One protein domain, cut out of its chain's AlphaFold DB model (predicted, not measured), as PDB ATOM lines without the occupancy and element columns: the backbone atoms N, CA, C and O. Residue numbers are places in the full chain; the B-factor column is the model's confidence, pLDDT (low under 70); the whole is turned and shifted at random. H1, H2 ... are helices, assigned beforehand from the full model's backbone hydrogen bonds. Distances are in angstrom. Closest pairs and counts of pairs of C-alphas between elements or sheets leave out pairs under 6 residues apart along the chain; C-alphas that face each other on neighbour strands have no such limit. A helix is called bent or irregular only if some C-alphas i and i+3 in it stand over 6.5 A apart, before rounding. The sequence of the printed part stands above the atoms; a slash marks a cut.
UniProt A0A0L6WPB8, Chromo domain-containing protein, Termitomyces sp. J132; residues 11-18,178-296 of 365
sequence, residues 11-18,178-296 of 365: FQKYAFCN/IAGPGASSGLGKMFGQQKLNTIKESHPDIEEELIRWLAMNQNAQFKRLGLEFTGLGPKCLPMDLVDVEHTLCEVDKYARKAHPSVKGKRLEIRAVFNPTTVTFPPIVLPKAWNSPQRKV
ATOM      1  N   PHE A  11     336.910 340.642 501.710       93.56
ATOM      2  CA  PHE A  11     338.022 339.884 501.119       93.56
ATOM      3  C   PHE A  11     337.607 339.066 499.892       93.56
ATOM      4  O   PHE A  11     338.392 338.948 498.956       93.56
ATOM      5  N   GLN A  12     336.374 338.555 499.842       92.56
ATOM      6  CA  GLN A  12     335.863 337.860 498.654       92.56
ATOM      7  C   GLN A  12     335.652 338.798 497.453       92.56
ATOM      8  O   GLN A  12     335.778 338.377 496.305       92.56
ATOM      9  N   LYS A  13     335.319 340.073 497.699       93.88
ATOM     10  CA  LYS A  13     334.937 341.028 496.648       93.88
ATOM     11  C   LYS A  13     336.098 341.861 496.113       93.88
ATOM     12  O   LYS A  13     336.123 342.191 494.927       93.88
ATOM     13  N   TYR A  14     337.014 342.296 496.969       95.19
ATOM     14  CA  TYR A  14     338.002 343.317 496.616       95.19
ATOM     15  C   TYR A  14     339.423 342.768 496.545       95.19
ATOM     16  O   TYR A  14     339.771 341.810 497.221       95.19
ATOM     17  N   ALA A  15     340.264 343.409 495.730       92.81
ATOM     18  CA  ALA A  15     341.662 343.022 495.594       92.81
ATOM     19  C   ALA A  15     342.524 343.585 496.740       92.81
ATOM     20  O   ALA A  15     342.684 344.807 496.891       92.81
ATOM     21  N   PHE A  16     343.127 342.671 497.497       93.94
ATOM     22  CA  PHE A  16     344.128 342.949 498.524       93.94
ATOM     23  C   PHE A  16     345.496 342.436 498.085       93.94
ATOM     24  O   PHE A  16     345.599 341.517 497.268       93.94
ATOM     25  N   CYS A  17     346.542 343.076 498.590       92.75
ATOM     26  CA  CYS A  17     347.900 342.578 498.415       92.75
ATOM     27  C   CYS A  17     348.199 341.471 499.438       92.75
ATOM     28  O   CYS A  17     347.428 341.256 500.376       92.75
ATOM     29  N   ASN A  18     349.310 340.756 499.260       93.88
ATOM     30  CA  ASN A  18     349.733 339.764 500.245       93.88
ATOM     31  C   ASN A  18     350.232 340.459 501.516       93.88
ATOM     32  O   ASN A  18     350.793 341.547 501.451       93.88
ATOM     33  N   ILE A 178     359.885 353.287 506.001       95.62
ATOM     34  CA  ILE A 178     359.233 354.578 505.797       95.62
ATOM     35  C   ILE A 178     357.754 354.288 505.598       95.62
ATOM     36  O   ILE A 178     357.400 353.490 504.726       95.62
ATOM     37  N   ALA A 179     356.898 354.918 506.398       94.81
ATOM     38  CA  ALA A 179     355.462 354.746 506.267       94.81
ATOM     39  C   ALA A 179     354.984 355.324 504.925       94.81
ATOM     40  O   ALA A 179     355.098 356.521 504.653       94.81
ATOM     41  N   GLY A 180     354.452 354.469 504.049       91.75
ATOM     42  CA  GLY A 180     353.816 354.913 502.821       91.75
ATOM     43  C   GLY A 180     352.464 355.585 503.094       91.75
ATOM     44  O   GLY A 180     351.848 355.359 504.136       91.75
ATOM     45  N   PRO A 181     351.901 356.341 502.130       89.88
ATOM     46  CA  PRO A 181     350.635 357.056 502.329       89.88
ATOM     47  C   PRO A 181     349.462 356.163 502.764       89.88
ATOM     48  O   PRO A 181     348.560 356.619 503.466       89.88
ATOM     49  N   GLY A 182     349.454 354.903 502.317       92.38
ATOM     50  CA  GLY A 182     348.463 353.912 502.730       92.38
ATOM     51  C   GLY A 182     348.672 353.445 504.168       92.38
ATOM     52  O   GLY A 182     347.715 353.440 504.934       92.38
ATOM     53  N   ALA A 183     349.912 353.124 504.545       95.75
ATOM     54  CA  ALA A 183     350.266 352.719 505.901       95.75
ATOM     55  C   ALA A 183     350.011 353.836 506.921       95.75
ATOM     56  O   ALA A 183     349.354 353.587 507.929       95.75
ATOM     57  N   SER A 184     350.417 355.079 506.629       95.12
ATOM     58  CA  SER A 184     350.112 356.248 507.469       95.12
ATOM     59  C   SER A 184     348.603 356.449 507.640       95.12
ATOM     60  O   SER A 184     348.128 356.715 508.740       95.12
ATOM     61  N   SER A 185     347.815 356.270 506.570       94.88
ATOM     62  CA  SER A 185     346.345 356.310 506.664       94.88
ATOM     63  C   SER A 185     345.807 355.176 507.545       94.88
ATOM     64  O   SER A 185     344.909 355.399 508.352       94.88
ATOM     65  N   GLY A 186     346.371 353.968 507.435       96.75
ATOM     66  CA  GLY A 186     346.002 352.810 508.252       96.75
ATOM     67  C   GLY A 186     346.275 353.046 509.736       96.75
ATOM     68  O   GLY A 186     345.377 352.878 510.559       96.75
ATOM     69  N   LEU A 187     347.468 353.545 510.065       97.25
ATOM     70  CA  LEU A 187     347.828 353.973 511.419       97.25
ATOM     71  C   LEU A 187     346.891 355.074 511.926       97.25
ATOM     72  O   LEU A 187     346.405 354.992 513.053       97.25
ATOM     73  N   GLY A 188     346.562 356.058 511.084       95.88
ATOM     74  CA  GLY A 188     345.583 357.104 511.392       95.88
ATOM     75  C   GLY A 188     344.207 356.556 511.768       95.88
ATOM     76  O   GLY A 188     343.575 357.071 512.691       95.88
ATOM     77  N   LYS A 189     343.755 355.482 511.114       95.50
ATOM     78  CA  LYS A 189     342.497 354.804 511.459       95.50
ATOM     79  C   LYS A 189     342.588 353.987 512.747       95.50
ATOM     80  O   LYS A 189     341.606 353.924 513.476       95.50
ATOM     81  N   MET A 190     343.740 353.382 513.028       95.25
ATOM     82  CA  MET A 190     343.952 352.568 514.231       95.25
ATOM     83  C   MET A 190     344.114 353.413 515.500       95.25
ATOM     84  O   MET A 190     343.571 353.065 516.545       95.25
ATOM     85  N   PHE A 191     344.866 354.513 515.416       94.62
ATOM     86  CA  PHE A 191     345.312 355.289 516.580       94.62
ATOM     87  C   PHE A 191     344.718 356.704 516.657       94.62
ATOM     88  O   PHE A 191     344.936 357.410 517.643       94.62
ATOM     89  N   GLY A 192     343.956 357.115 515.641       94.19
ATOM     90  CA  GLY A 192     343.367 358.445 515.525       94.19
ATOM     91  C   GLY A 192     344.288 359.431 514.802       94.19
ATOM     92  O   GLY A 192     345.338 359.822 515.307       94.19
ATOM     93  N   GLN A 193     343.854 359.895 513.625       92.75
ATOM     94  CA  GLN A 193     344.651 360.761 512.750       92.75
ATOM     95  C   GLN A 193     345.073 362.075 513.418       92.75
ATOM     96  O   GLN A 193     346.218 362.491 513.269       92.75
ATOM     97  N   GLN A 194     344.166 362.727 514.152       93.25
ATOM     98  CA  GLN A 194     344.473 363.992 514.824       93.25
ATOM     99  C   GLN A 194     345.562 363.801 515.881       93.25
ATOM    100  O   GLN A 194     346.521 364.562 515.912       93.25
ATOM    101  N   LYS A 195     345.455 362.735 516.683       94.62
ATOM    102  CA  LYS A 195     346.446 362.395 517.705       94.62
ATOM    103  C   LYS A 195     347.816 362.123 517.087       94.62
ATOM    104  O   LYS A 195     348.809 362.651 517.575       94.62
ATOM    105  N   LEU A 196     347.872 361.345 516.003       94.94
ATOM    106  CA  LEU A 196     349.131 361.106 515.293       94.94
ATOM    107  C   LEU A 196     349.724 362.396 514.725       94.94
ATOM    108  O   LEU A 196     350.924 362.600 514.851       94.94
ATOM    109  N   ASN A 197     348.908 363.278 514.141       92.75
ATOM    110  CA  ASN A 197     349.393 364.553 513.611       92.75
ATOM    111  C   ASN A 197     350.007 365.429 514.709       92.75
ATOM    112  O   ASN A 197     351.096 365.946 514.504       92.75
ATOM    113  N   THR A 198     349.363 365.530 515.877       96.12
ATOM    114  CA  THR A 198     349.910 366.274 517.022       96.12
ATOM    115  C   THR A 198     351.230 365.678 517.511       96.12
ATOM    116  O   THR A 198     352.171 366.412 517.774       96.12
ATOM    117  N   ILE A 199     351.341 364.348 517.603       95.56
ATOM    118  CA  ILE A 199     352.591 363.707 518.044       95.56
ATOM    119  C   ILE A 199     353.715 363.922 517.023       95.56
ATOM    120  O   ILE A 199     354.854 364.137 517.420       95.56
ATOM    121  N   LYS A 200     353.408 363.920 515.719       93.06
ATOM    122  CA  LYS A 200     354.403 364.152 514.657       93.06
ATOM    123  C   LYS A 200     355.098 365.509 514.744       93.06
ATOM    124  O   LYS A 200     356.205 365.629 514.230       93.06
ATOM    125  N   GLU A 201     354.477 366.508 515.370       92.44
ATOM    126  CA  GLU A 201     355.082 367.834 515.555       92.44
ATOM    127  C   GLU A 201     356.333 367.775 516.447       92.44
ATOM    128  O   GLU A 201     357.298 368.487 516.181       92.44
ATOM    129  N   SER A 202     356.348 366.903 517.464       93.75
ATOM    130  CA  SER A 202     357.505 366.689 518.347       93.75
ATOM    131  C   SER A 202     358.272 365.390 518.072       93.75
ATOM    132  O   SER A 202     359.446 365.290 518.421       93.75
ATOM    133  N   HIS A 203     357.636 364.406 517.432       92.81
ATOM    134  CA  HIS A 203     358.188 363.086 517.124       92.81
ATOM    135  C   HIS A 203     357.889 362.706 515.660       92.81
ATOM    136  O   HIS A 203     356.962 361.930 515.399       92.81
ATOM    137  N   PRO A 204     358.653 363.230 514.682       89.81
ATOM    138  CA  PRO A 204     358.377 363.046 513.250       89.81
ATOM    139  C   PRO A 204     358.427 361.584 512.768       89.81
ATOM    140  O   PRO A 204     357.888 361.273 511.705       89.81
ATOM    141  N   ASP A 205     359.012 360.686 513.564       91.50
ATOM    142  CA  ASP A 205     359.277 359.283 513.210       91.50
ATOM    143  C   ASP A 205     358.298 358.307 513.884       91.50
ATOM    144  O   ASP A 205     358.464 357.089 513.826       91.50
ATOM    145  N   ILE A 206     357.250 358.836 514.528       95.50
ATOM    146  CA  ILE A 206     356.296 358.046 515.315       95.50
ATOM    147  C   ILE A 206     355.628 356.921 514.513       95.50
ATOM    148  O   ILE A 206     355.334 355.862 515.058       95.50
ATOM    149  N   GLU A 207     355.374 357.110 513.217       96.44
ATOM    150  CA  GLU A 207     354.752 356.063 512.398       96.44
ATOM    151  C   GLU A 207     355.707 354.890 512.168       96.44
ATOM    152  O   GLU A 207     355.302 353.732 512.282       96.44
ATOM    153  N   GLU A 208     356.979 355.172 511.907       96.31
ATOM    154  CA  GLU A 208     358.037 354.176 511.767       96.31
ATOM    155  C   GLU A 208     358.302 353.446 513.093       96.31
ATOM    156  O   GLU A 208     358.487 352.224 513.098       96.31
ATOM    157  N   GLU A 209     358.250 354.155 514.225       96.19
ATOM    158  CA  GLU A 209     358.311 353.553 515.562       96.19
ATOM    159  C   GLU A 209     357.122 352.624 515.833       96.19
ATOM    160  O   GLU A 209     357.314 351.509 516.323       96.19
ATOM    161  N   LEU A 210     355.900 353.028 515.466       98.06
ATOM    162  CA  LEU A 210     354.704 352.192 515.602       98.06
ATOM    163  C   LEU A 210     354.782 350.940 514.725       98.06
ATOM    164  O   LEU A 210     354.461 349.849 515.198       98.06
ATOM    165  N   ILE A 211     355.243 351.061 513.476       98.44
ATOM    166  CA  ILE A 211     355.466 349.912 512.586       98.44
ATOM    167  C   ILE A 211     356.467 348.941 513.217       98.44
ATOM    168  O   ILE A 211     356.224 347.733 513.272       98.44
ATOM    169  N   ARG A 212     357.578 349.463 513.742       98.12
ATOM    170  CA  ARG A 212     358.597 348.658 514.418       98.12
ATOM    171  C   ARG A 212     358.053 347.976 515.662       98.12
ATOM    172  O   ARG A 212     358.293 346.785 515.851       98.12
ATOM    173  N   TRP A 213     357.291 348.697 516.476       98.12
ATOM    174  CA  TRP A 213     356.646 348.139 517.655       98.12
ATOM    175  C   TRP A 213     355.683 347.010 517.277       98.12
ATOM    176  O   TRP A 213     355.744 345.938 517.877       98.12
ATOM    177  N   LEU A 214     354.851 347.198 516.248       98.00
ATOM    178  CA  LEU A 214     353.935 346.171 515.746       98.00
ATOM    179  C   LEU A 214     354.691 344.920 515.278       98.00
ATOM    180  O   LEU A 214     354.339 343.814 515.687       98.00
ATOM    181  N   ALA A 215     355.763 345.085 514.498       98.00
ATOM    182  CA  ALA A 215     356.596 343.973 514.042       98.00
ATOM    183  C   ALA A 215     357.238 343.214 515.216       98.00
ATOM    184  O   ALA A 215     357.165 341.987 515.279       98.00
ATOM    185  N   MET A 216     357.809 343.925 516.191       97.75
ATOM    186  CA  MET A 216     358.452 343.307 517.357       97.75
ATOM    187  C   MET A 216     357.462 342.596 518.288       97.75
ATOM    188  O   MET A 216     357.830 341.630 518.953       97.75
ATOM    189  N   ASN A 217     356.205 343.044 518.333       97.69
ATOM    190  CA  ASN A 217     355.190 342.508 519.238       97.69
ATOM    191  C   ASN A 217     354.213 341.530 518.567       97.69
ATOM    192  O   ASN A 217     353.348 340.987 519.258       97.69
ATOM    193  N   GLN A 218     354.337 341.265 517.260       96.50
ATOM    194  CA  GLN A 218     353.342 340.509 516.485       96.50
ATOM    195  C   GLN A 218     352.978 339.153 517.113       96.50
ATOM    196  O   GLN A 218     351.800 338.855 517.281       96.50
ATOM    197  N   ASN A 219     353.964 338.373 517.573       95.56
ATOM    198  CA  ASN A 219     353.727 337.051 518.165       95.56
ATOM    199  C   ASN A 219     352.912 337.137 519.462       95.56
ATOM    200  O   ASN A 219     351.988 336.354 519.680       95.56
ATOM    201  N   ALA A 220     353.228 338.115 520.316       96.81
ATOM    202  CA  ALA A 220     352.480 338.355 521.544       96.81
ATOM    203  C   ALA A 220     351.044 338.809 521.238       96.81
ATOM    204  O   ALA A 220     350.115 338.389 521.927       96.81
ATOM    205  N   GLN A 221     350.846 339.618 520.191       96.31
ATOM    206  CA  GLN A 221     349.518 340.077 519.783       96.31
ATOM    207  C   GLN A 221     348.671 338.959 519.170       96.31
ATOM    208  O   GLN A 221     347.510 338.825 519.549       96.31
ATOM    209  N   PHE A 222     349.240 338.120 518.300       96.12
ATOM    210  CA  PHE A 222     348.551 336.939 517.775       96.12
ATOM    211  C   PHE A 222     348.123 336.006 518.910       96.12
ATOM    212  O   PHE A 222     346.945 335.674 519.016       96.12
ATOM    213  N   LYS A 223     349.033 335.705 519.849       96.38
ATOM    214  CA  LYS A 223     348.716 334.904 521.040       96.38
ATOM    215  C   LYS A 223     347.613 335.534 521.893       96.38
ATOM    216  O   LYS A 223     346.692 334.835 522.300       96.38
ATOM    217  N   ARG A 224     347.683 336.845 522.159       97.56
ATOM    218  CA  ARG A 224     346.663 337.580 522.932       97.56
ATOM    219  C   ARG A 224     345.277 337.483 522.293       97.56
ATOM    220  O   ARG A 224     344.287 337.448 523.014       97.56
ATOM    221  N   LEU A 225     345.213 337.465 520.963       96.94
ATOM    222  CA  LEU A 225     343.972 337.363 520.196       96.94
ATOM    223  C   LEU A 225     343.529 335.912 519.941       96.94
ATOM    224  O   LEU A 225     342.483 335.714 519.334       96.94
ATOM    225  N   GLY A 226     344.300 334.909 520.379       97.19
ATOM    226  CA  GLY A 226     344.017 333.501 520.085       97.19
ATOM    227  C   GLY A 226     344.147 333.152 518.598       97.19
ATOM    228  O   GLY A 226     343.474 332.242 518.127       97.19
ATOM    229  N   LEU A 227     344.975 333.891 517.854       94.75
ATOM    230  CA  LEU A 227     345.204 333.689 516.425       94.75
ATOM    231  C   LEU A 227     346.490 332.893 516.197       94.75
ATOM    232  O   LEU A 227     347.541 333.225 516.746       94.75
ATOM    233  N   GLU A 228     346.421 331.884 515.331       92.06
ATOM    234  CA  GLU A 228     347.602 331.174 514.845       92.06
ATOM    235  C   GLU A 228     348.142 331.850 513.583       92.06
ATOM    236  O   GLU A 228     347.458 331.950 512.565       92.06
ATOM    237  N   PHE A 229     349.392 332.309 513.646       91.44
ATOM    238  CA  PHE A 229     350.100 332.870 512.501       91.44
ATOM    239  C   PHE A 229     351.249 331.946 512.101       91.44
ATOM    240  O   PHE A 229     352.166 331.706 512.884       91.44
ATOM    241  N   THR A 230     351.197 331.422 510.879       90.69
ATOM    242  CA  THR A 230     352.128 330.389 510.392       90.69
ATOM    243  C   THR A 230     353.443 330.947 509.856       90.69
ATOM    244  O   THR A 230     354.396 330.197 509.662       90.69
ATOM    245  N   GLY A 231     353.525 332.259 509.645       94.56
ATOM    246  CA  GLY A 231     354.703 332.896 509.078       94.56
ATOM    247  C   GLY A 231     354.922 332.577 507.592       94.56
ATOM    248  O   GLY A 231     354.112 331.929 506.927       94.56
ATOM    249  N   LEU A 232     356.050 333.039 507.049       95.31
ATOM    250  CA  LEU A 232     356.416 332.830 505.652       95.31
ATOM    251  C   LEU A 232     357.269 331.569 505.470       95.31
ATOM    252  O   LEU A 232     358.398 331.470 505.963       95.31
ATOM    253  N   GLY A 233     356.750 330.647 504.659       91.69
ATOM    254  CA  GLY A 233     357.455 329.446 504.218       91.69
ATOM    255  C   GLY A 233     357.703 328.424 505.337       91.69
ATOM    256  O   GLY A 233     357.248 328.595 506.463       91.69
ATOM    257  N   PRO A 234     358.467 327.353 505.060       90.19
ATOM    258  CA  PRO A 234     358.665 326.245 506.003       90.19
ATOM    259  C   PRO A 234     359.471 326.625 507.253       90.19
ATOM    260  O   PRO A 234     359.526 325.860 508.206       90.19
ATOM    261  N   LYS A 235     360.131 327.791 507.241       90.81
ATOM    262  CA  LYS A 235     360.859 328.337 508.395       90.81
ATOM    263  C   LYS A 235     359.988 329.248 509.267       90.81
ATOM    264  O   LYS A 235     360.520 329.818 510.214       90.81
ATOM    265  N   CYS A 236     358.710 329.418 508.919       94.12
ATOM    266  CA  CYS A 236     357.750 330.255 509.633       94.12
ATOM    267  C   CYS A 236     358.298 331.663 509.915       94.12
ATOM    268  O   CYS A 236     358.249 332.142 511.048       94.12
ATOM    269  N   LEU A 237     358.896 332.312 508.905       94.19
ATOM    270  CA  LEU A 237     359.538 333.615 509.108       94.19
ATOM    271  C   LEU A 237     358.484 334.649 509.549       94.19
ATOM    272  O   LEU A 237     357.440 334.739 508.895       94.19
ATOM    273  N   PRO A 238     358.724 335.431 510.617       95.62
ATOM    274  CA  PRO A 238     357.797 336.481 511.033       95.62
ATOM    275  C   PRO A 238     357.723 337.597 509.981       95.62
ATOM    276  O   PRO A 238     358.550 337.660 509.071       95.62
ATOM    277  N   MET A 239     356.726 338.474 510.095       97.31
ATOM    278  CA  MET A 239     356.666 339.691 509.281       97.31
ATOM    279  C   MET A 239     357.798 340.641 509.676       97.31
ATOM    280  O   MET A 239     357.947 340.957 510.858       97.31
ATOM    281  N   ASP A 240     358.553 341.126 508.695       96.94
ATOM    282  CA  ASP A 240     359.522 342.203 508.904       96.94
ATOM    283  C   ASP A 240     358.827 343.578 508.804       96.94
ATOM    284  O   ASP A 240     357.623 343.680 508.547       96.94
ATOM    285  N   LEU A 241     359.575 344.674 508.988       98.44
ATOM    286  CA  LEU A 241     359.001 346.030 508.998       98.44
ATOM    287  C   LEU A 241     358.221 346.362 507.724       98.44
ATOM    288  O   LEU A 241     357.165 346.986 507.791       98.44
ATOM    289  N   VAL A 242     358.739 345.941 506.568       97.31
ATOM    290  CA  VAL A 242     358.092 346.179 505.274       97.31
ATOM    291  C   VAL A 242     356.766 345.437 505.151       97.31
ATOM    292  O   VAL A 242     355.832 345.969 504.565       97.31
ATOM    293  N   ASP A 243     356.656 344.235 505.711       98.12
ATOM    294  CA  ASP A 243     355.431 343.437 505.646       98.12
ATOM    295  C   ASP A 243     354.355 344.039 506.561       98.12
ATOM    296  O   ASP A 243     353.178 344.099 506.202       98.12
ATOM    297  N   VAL A 244     354.760 344.589 507.713       98.31
ATOM    298  CA  VAL A 244     353.861 345.342 508.599       98.31
ATOM    299  C   VAL A 244     353.422 346.666 507.966       98.31
ATOM    300  O   VAL A 244     352.228 346.960 507.968       98.31
ATOM    301  N   GLU A 245     354.338 347.446 507.377       97.81
ATOM    302  CA  GLU A 245     354.000 348.663 506.614       97.81
ATOM    303  C   GLU A 245     353.000 348.350 505.497       97.81
ATOM    304  O   GLU A 245     351.960 349.001 505.371       97.81
ATOM    305  N   HIS A 246     353.267 347.282 504.749       95.94
ATOM    306  CA  HIS A 246     352.411 346.833 503.669       95.94
ATOM    307  C   HIS A 246     351.027 346.403 504.174       95.94
ATOM    308  O   HIS A 246     350.004 346.822 503.632       95.94
ATOM    309  N   THR A 247     350.974 345.647 505.271       96.75
ATOM    310  CA  THR A 247     349.718 345.225 505.904       96.75
ATOM    311  C   THR A 247     348.908 346.421 506.406       96.75
ATOM    312  O   THR A 247     347.689 346.441 506.253       96.75
ATOM    313  N   LEU A 248     349.546 347.471 506.933       97.44
ATOM    314  CA  LEU A 248     348.856 348.696 507.362       97.44
ATOM    315  C   LEU A 248     348.193 349.444 506.193       97.44
ATOM    316  O   LEU A 248     347.124 350.036 506.366       97.44
ATOM    317  N   CYS A 249     348.767 349.383 504.988       95.19
ATOM    318  CA  CYS A 249     348.101 349.874 503.777       95.19
ATOM    319  C   CYS A 249     346.799 349.102 503.494       95.19
ATOM    320  O   CYS A 249     345.775 349.687 503.123       95.19
ATOM    321  N   GLU A 250     346.810 347.789 503.722       95.81
ATOM    322  CA  GLU A 250     345.639 346.931 503.561       95.81
ATOM    323  C   GLU A 250     344.616 347.124 504.696       95.81
ATOM    324  O   GLU A 250     343.415 347.098 504.423       95.81
ATOM    325  N   VAL A 251     345.050 347.459 505.920       95.75
ATOM    326  CA  VAL A 251     344.168 347.911 507.015       95.75
ATOM    327  C   VAL A 251     343.410 349.172 506.610       95.75
ATOM    328  O   VAL A 251     342.187 349.222 506.756       95.75
ATOM    329  N   ASP A 252     344.094 350.175 506.043       95.12
ATOM    330  CA  ASP A 252     343.412 351.362 505.520       95.12
ATOM    331  C   ASP A 252     342.351 350.975 504.492       95.12
ATOM    332  O   ASP A 252     341.217 351.448 504.581       95.12
ATOM    333  N   LYS A 253     342.712 350.122 503.528       94.94
ATOM    334  CA  LYS A 253     341.821 349.672 502.455       94.94
ATOM    335  C   LYS A 253     340.592 348.958 503.020       94.94
ATOM    336  O   LYS A 253     339.477 349.364 502.697       94.94
ATOM    337  N   TYR A 254     340.791 347.971 503.888       96.06
ATOM    338  CA  TYR A 254     339.738 347.173 504.513       96.06
ATOM    339  C   TYR A 254     338.786 348.041 505.348       96.06
ATOM    340  O   TYR A 254     337.564 348.008 505.168       96.06
ATOM    341  N   ALA A 255     339.340 348.927 506.182       95.94
ATOM    342  CA  ALA A 255     338.564 349.795 507.061       95.94
ATOM    343  C   ALA A 255     337.642 350.768 506.306       95.94
ATOM    344  O   ALA A 255     336.633 351.186 506.861       95.94
ATOM    345  N   ARG A 256     337.909 351.094 505.028       94.50
ATOM    346  CA  ARG A 256     336.974 351.898 504.202       94.50
ATOM    347  C   ARG A 256     335.592 351.250 504.076       94.50
ATOM    348  O   ARG A 256     334.615 351.958 503.855       94.50
ATOM    349  N   LYS A 257     335.517 349.916 504.159       95.25
ATOM    350  CA  LYS A 257     334.271 349.146 504.051       95.25
ATOM    351  C   LYS A 257     333.785 348.636 505.399       95.25
ATOM    352  O   LYS A 257     332.608 348.801 505.689       95.25
ATOM    353  N   ALA A 258     334.675 348.094 506.225       96.00
ATOM    354  CA  ALA A 258     334.299 347.578 507.540       96.00
ATOM    355  C   ALA A 258     333.957 348.686 508.554       96.00
ATOM    356  O   ALA A 258     333.121 348.489 509.429       96.00
ATOM    357  N   HIS A 259     334.577 349.865 508.426       94.19
ATOM    358  CA  HIS A 259     334.450 350.972 509.380       94.19
ATOM    359  C   HIS A 259     334.280 352.327 508.665       94.19
ATOM    360  O   HIS A 259     335.129 353.211 508.796       94.19
ATOM    361  N   PRO A 260     333.186 352.540 507.908       90.69
ATOM    362  CA  PRO A 260     333.006 353.732 507.069       90.69
ATOM    363  C   PRO A 260     332.924 355.053 507.856       90.69
ATOM    364  O   PRO A 260     333.127 356.124 507.283       90.69
ATOM    365  N   SER A 261     332.653 354.999 509.165       91.94
ATOM    366  CA  SER A 261     332.700 356.161 510.060       91.94
ATOM    367  C   SER A 261     334.129 356.649 510.338       91.94
ATOM    368  O   SER A 261     334.325 357.836 510.598       91.94
ATOM    369  N   VAL A 262     335.140 355.777 510.230       89.88
ATOM    370  CA  VAL A 262     336.555 356.119 510.424       89.88
ATOM    371  C   VAL A 262     337.146 356.585 509.092       89.88
ATOM    372  O   VAL A 262     337.663 355.809 508.281       89.88
ATOM    373  N   LYS A 263     337.031 357.889 508.834       83.25
ATOM    374  CA  LYS A 263     337.404 358.485 507.547       83.25
ATOM    375  C   LYS A 263     338.923 358.608 507.391       83.25
ATOM    376  O   LYS A 263     339.617 359.090 508.279       83.25
ATOM    377  N   GLY A 264     339.417 358.224 506.215       81.50
ATOM    378  CA  GLY A 264     340.755 358.562 505.719       81.50
ATOM    379  C   GLY A 264     340.654 359.396 504.439       81.50
ATOM    380  O   GLY A 264     339.557 359.733 503.996       81.50
ATOM    381  N   LYS A 265     341.787 359.687 503.787       80.31
ATOM    382  CA  LYS A 265     341.792 360.447 502.515       80.31
ATOM    383  C   LYS A 265     341.054 359.728 501.379       80.31
ATOM    384  O   LYS A 265     340.534 360.371 500.473       80.31
ATOM    385  N   ARG A 266     341.043 358.391 501.393       82.88
ATOM    386  CA  ARG A 266     340.381 357.548 500.388       82.88
ATOM    387  C   ARG A 266     339.171 356.858 501.008       82.88
ATOM    388  O   ARG A 266     339.294 356.247 502.066       82.88
ATOM    389  N   LEU A 267     338.036 356.917 500.312       84.06
ATOM    390  CA  LEU A 267     336.748 356.406 500.802       84.06
ATOM    391  C   LEU A 267     336.325 355.084 500.151       84.06
ATOM    392  O   LEU A 267     335.562 354.321 500.730       84.06
ATOM    393  N   GLU A 268     336.843 354.775 498.963       87.88
ATOM    394  CA  GLU A 268     336.405 353.614 498.186       87.88
ATOM    395  C   GLU A 268     337.538 352.631 497.898       87.88
ATOM    396  O   GLU A 268     338.726 352.977 497.914       87.88
ATOM    397  N   ILE A 269     337.154 351.390 497.599       90.44
ATOM    398  CA  ILE A 269     338.028 350.373 497.018       90.44
ATOM    399  C   ILE A 269     337.564 350.175 495.577       90.44
ATOM    400  O   ILE A 269     336.440 349.735 495.347       90.44
ATOM    401  N   ARG A 270     338.414 350.554 494.617       87.88
ATOM    402  CA  ARG A 270     338.085 350.492 493.183       87.88
ATOM    403  C   ARG A 270     338.391 349.129 492.562       87.88
ATOM    404  O   ARG A 270     337.690 348.705 491.655       87.88
ATOM    405  N   ALA A 271     339.443 348.461 493.031       89.00
ATOM    406  CA  ALA A 271     339.888 347.190 492.473       89.00
ATOM    407  C   ALA A 271     339.038 346.033 493.016       89.00
ATOM    408  O   ALA A 271     339.102 345.714 494.206       89.00
ATOM    409  N   VAL A 272     338.250 345.421 492.135       92.38
ATOM    410  CA  VAL A 272     337.500 344.186 492.401       92.38
ATOM    411  C   VAL A 272     338.426 342.996 492.171       92.38
ATOM    412  O   VAL A 272     339.229 343.006 491.234       92.38
ATOM    413  N   PHE A 273     338.343 341.994 493.039       90.94
ATOM    414  CA  PHE A 273     339.095 340.761 492.873       90.94
ATOM    415  C   PHE A 273     338.371 339.842 491.890       90.94
ATOM    416  O   PHE A 273     337.195 339.542 492.066       90.94
ATOM    417  N   ASN A 274     339.088 339.389 490.863       88.56
ATOM    418  CA  ASN A 274     338.612 338.363 489.942       88.56
ATOM    419  C   ASN A 274     339.598 337.190 489.998       88.56
ATOM    420  O   ASN A 274     340.777 337.396 489.681       88.56
ATOM    421  N   PRO A 275     339.164 335.985 490.408       85.25
ATOM    422  CA  PRO A 275     340.044 334.828 490.441       85.25
ATOM    423  C   PRO A 275     340.529 334.505 489.027       85.25
ATOM    424  O   PRO A 275     339.776 334.557 488.056       85.25
ATOM    425  N   THR A 276     341.811 334.173 488.915       85.00
ATOM    426  CA  THR A 276     342.428 333.756 487.654       85.00
ATOM    427  C   THR A 276     342.647 332.249 487.653       85.00
ATOM    428  O   THR A 276     342.999 331.667 488.677       85.00
ATOM    429  N   THR A 277     342.450 331.620 486.497       84.06
ATOM    430  CA  THR A 277     342.787 330.207 486.261       84.06
ATOM    431  C   THR A 277     344.255 330.017 485.880       84.06
ATOM    432  O   THR A 277     344.723 328.886 485.768       84.06
ATOM    433  N   VAL A 278     344.995 331.115 485.685       86.25
ATOM    434  CA  VAL A 278     346.415 331.079 485.341       86.25
ATOM    435  C   VAL A 278     347.204 330.474 486.495       86.25
ATOM    436  O   VAL A 278     347.167 330.955 487.627       86.25
ATOM    437  N   THR A 279     347.969 329.428 486.191       86.69
ATOM    438  CA  THR A 279     348.936 328.874 487.133       86.69
ATOM    439  C   THR A 279     350.125 329.818 487.251       86.69
ATOM    440  O   THR A 279     350.828 330.084 486.275       86.69
ATOM    441  N   PHE A 280     350.362 330.334 488.455       87.56
ATOM    442  CA  PHE A 280     351.554 331.126 488.730       87.56
ATOM    443  C   PHE A 280     352.768 330.212 488.914       87.56
ATOM    444  O   PHE A 280     352.632 329.133 489.495       87.56
ATOM    445  N   PRO A 281     353.971 330.630 488.476       92.31
ATOM    446  CA  PRO A 281     355.161 329.844 488.752       92.31
ATOM    447  C   PRO A 281     355.446 329.832 490.262       92.31
ATOM    448  O   PRO A 281     355.015 330.763 490.958       92.31
ATOM    449  N   PRO A 282     356.191 328.831 490.764       93.62
ATOM    450  CA  PRO A 282     356.472 328.690 492.186       93.62
ATOM    451  C   PRO A 282     357.037 329.966 492.815       93.62
ATOM    452  O   PRO A 282     357.746 330.745 492.164       93.62
ATOM    453  N   ILE A 283     356.720 330.157 494.097       94.69
ATOM    454  CA  ILE A 283     357.258 331.254 494.899       94.69
ATOM    455  C   ILE A 283     358.773 331.085 495.012       94.69
ATOM    456  O   ILE A 283     359.267 330.010 495.355       94.69
ATOM    457  N   VAL A 284     359.500 332.171 494.770       95.12
ATOM    458  CA  VAL A 284     360.947 332.248 494.959       95.12
ATOM    459  C   VAL A 284     361.247 333.346 495.968       95.12
ATOM    460  O   VAL A 284     360.812 334.489 495.812       95.12
ATOM    461  N   LEU A 285     361.996 332.997 497.015       95.81
ATOM    462  CA  LEU A 285     362.533 333.972 497.959       95.81
ATOM    463  C   LEU A 285     363.883 334.503 497.454       95.81
ATOM    464  O   LEU A 285     364.632 333.749 496.824       95.81
ATOM    465  N   PRO A 286     364.232 335.772 497.735       95.88
ATOM    466  CA  PRO A 286     365.489 336.353 497.282       95.88
ATOM    467  C   PRO A 286     366.700 335.555 497.774       95.88
ATOM    468  O   PRO A 286     366.855 335.335 498.976       95.88
ATOM    469  N   LYS A 287     367.630 335.191 496.880       95.25
ATOM    470  CA  LYS A 287     368.870 334.502 497.290       95.25
ATOM    471  C   LYS A 287     369.704 335.334 498.267       95.25
ATOM    472  O   LYS A 287     370.404 334.771 499.109       95.25
ATOM    473  N   ALA A 288     369.600 336.663 498.186       93.44
ATOM    474  CA  ALA A 288     370.235 337.607 499.104       93.44
ATOM    475  C   ALA A 288     369.847 337.376 500.575       93.44
ATOM    476  O   ALA A 288     370.631 337.670 501.477       93.44
ATOM    477  N   TRP A 289     368.671 336.791 500.838       94.19
ATOM    478  CA  TRP A 289     368.208 336.499 502.195       94.19
ATOM    479  C   TRP A 289     369.050 335.445 502.922       94.19
ATOM    480  O   TRP A 289     369.034 335.394 504.148       94.19
ATOM    481  N   ASN A 290     369.849 334.659 502.195       93.94
ATOM    482  CA  ASN A 290     370.776 333.697 502.792       93.94
ATOM    483  C   ASN A 290     372.045 334.346 503.374       93.94
ATOM    484  O   ASN A 290     372.824 333.660 504.033       93.94
ATOM    485  N   SER A 291     372.280 335.643 503.138       95.25
ATOM    486  CA  SER A 291     373.461 336.332 503.664       95.25
ATOM    487  C   SER A 291     373.417 336.427 505.198       95.25
ATOM    488  O   SER A 291     372.461 336.991 505.742       95.25
ATOM    489  N   PRO A 292     374.460 335.972 505.923       95.56
ATOM    490  CA  PRO A 292     374.538 336.114 507.379       95.56
ATOM    491  C   PRO A 292     374.454 337.568 507.859       95.56
ATOM    492  O   PRO A 292     373.973 337.815 508.962       95.56
ATOM    493  N   GLN A 293     374.859 338.532 507.022       94.50
ATOM    494  CA  GLN A 293     374.810 339.966 507.337       94.50
ATOM    495  C   GLN A 293     373.386 340.456 507.630       94.50
ATOM    496  O   GLN A 293     373.210 341.394 508.400       94.50
ATOM    497  N   ARG A 294     372.363 339.790 507.080       95.06
ATOM    498  CA  ARG A 294     370.954 340.134 507.318       95.06
ATOM    499  C   ARG A 294     370.448 339.737 508.703       95.06
ATOM    500  O   ARG A 294     369.355 340.141 509.077       95.06
ATOM    501  N   LYS A 295     371.215 338.955 509.469       93.69
ATOM    502  CA  LYS A 295     370.896 338.653 510.874       93.69
ATOM    503  C   LYS A 295     371.277 339.796 511.814       93.69
ATOM    504  O   LYS A 295     370.822 339.818 512.951       93.69
ATOM    505  N   VAL A 296     372.119 340.721 511.354       95.69
ATOM    506  CA  VAL A 296     372.571 341.867 512.142       95.69
ATOM    507  C   VAL A 296     371.642 343.039 511.870       95.69
ATOM    508  O   VAL A 296     371.563 343.522 510.740       95.69
TER     509      VAL A 296
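AT A GLANCE: This is residues 11 to 18 and 178 to 296 of the 365 residues of the protein "Chromo domain-containing protein" of Termitomyces sp. J132 (UniProt A0A0L6WPB8). Four helices, H1 to H4, make an open ring of contacts in which H1 crosses H4, the middle of H3 meets the first residues of H4, and H2 spans the corner between H1 and H3. From the far end of H4 a long unnamed link, residues 259 to 286, swings away and back to the two tiny helices H5 and H6, which stick out with the rest of residues 286 to 296, while the short first piece, residues 11 to 18, lies between H4 and that link. The printed part has 127 residues with six named helices, H1 to H6 in that order, and no named strand, and its class is all helix. It is only just loose, close to compact, with a radius of gyration of the C-alphas of 16.8 A, and it spans 43 by 41 by 29 A.

HOW THE PARTS SIT: Begin at residues 11 to 18, which hold no named element, and go on across the cut to H1, residues 181 to 191. Next comes H2, residues 193 to 202; the two touch only at the corner by their link, about perpendicular at 76 degrees, with C-alphas 188 and 196 closest at 6.6 A. H3, residues 206 to 224, only just touches H2, with 3 pairs of C-alphas within 8 A, only at the corner and with its residue 206 alone; the closest C-alphas, of Lys 200 and Ile 206, are 6.4 A apart. H1 and H3 are close but not clearly touching, the closest C-alphas being those of Ser 184 and Glu 207 at 6.8 A. Now look at H4, residues 241 to 258: it touches H1 with 28 pairs of C-alphas within 8 A, the closest being those of Gly 186 and Asp 252 at 4.0 A. H1 and H4 run the same way at a steep tilt of 69 degrees, only just short of about perpendicular. H4 also touches H3, about perpendicular at 81 degrees, but with residues 241 to 245 alone against residues 211 to 215 alone; C-alphas 215 and 241 are closest at 6.0 A. H2 and H4 are apart. H5, residues 287 to 290, and H6, residues 292 to 295, meet only through their link, and both are apart from H1, H2, H3 and H4. In the backbone, every O i to N i+4 pair of H1 is within hydrogen-bond range, against 4 of 6 in H2, 13 of 15 in H3 and 13 of 14 in H4; H5 and H6 are too short for such a pair.

IN THESE COORDINATES: Find C-alpha 181 at (350.635, 357.056, 502.329), where H1 begins; it runs 15.3 A to C-alpha 191. H2 measures 15.2 A. H3 runs 23.9 A and is irregular, with C-alphas 216 and 219 standing 7.9 A apart and a kink of 62 degrees near residue 218. H4 starts at C-alpha 241, (359.001, 346.030, 508.998), and runs 24.8 A, with a kink of 26 degrees near residue 252. H5 and H6 are short, and H6 ends at C-alpha 295, (370.896, 338.653, 510.874).

THE WHOLE: The two farthest C-alphas, those of Ser 202 and Thr 277, are 50.8 A apart. Residues 19 to 177 are cut out, and C-alphas 18 and 178 across the cut are 18.5 A apart. The links H3 to H4, 16 residues, and H4 to H5, 28 residues, are long; the other three are tight. Residues 220 to 226, of which 220 to 224 belong to H3, stand free, and so do residues 276 to 282 and 286 to 296. The mean pLDDT of the printed part is 93.7, and no printed residue is under 70.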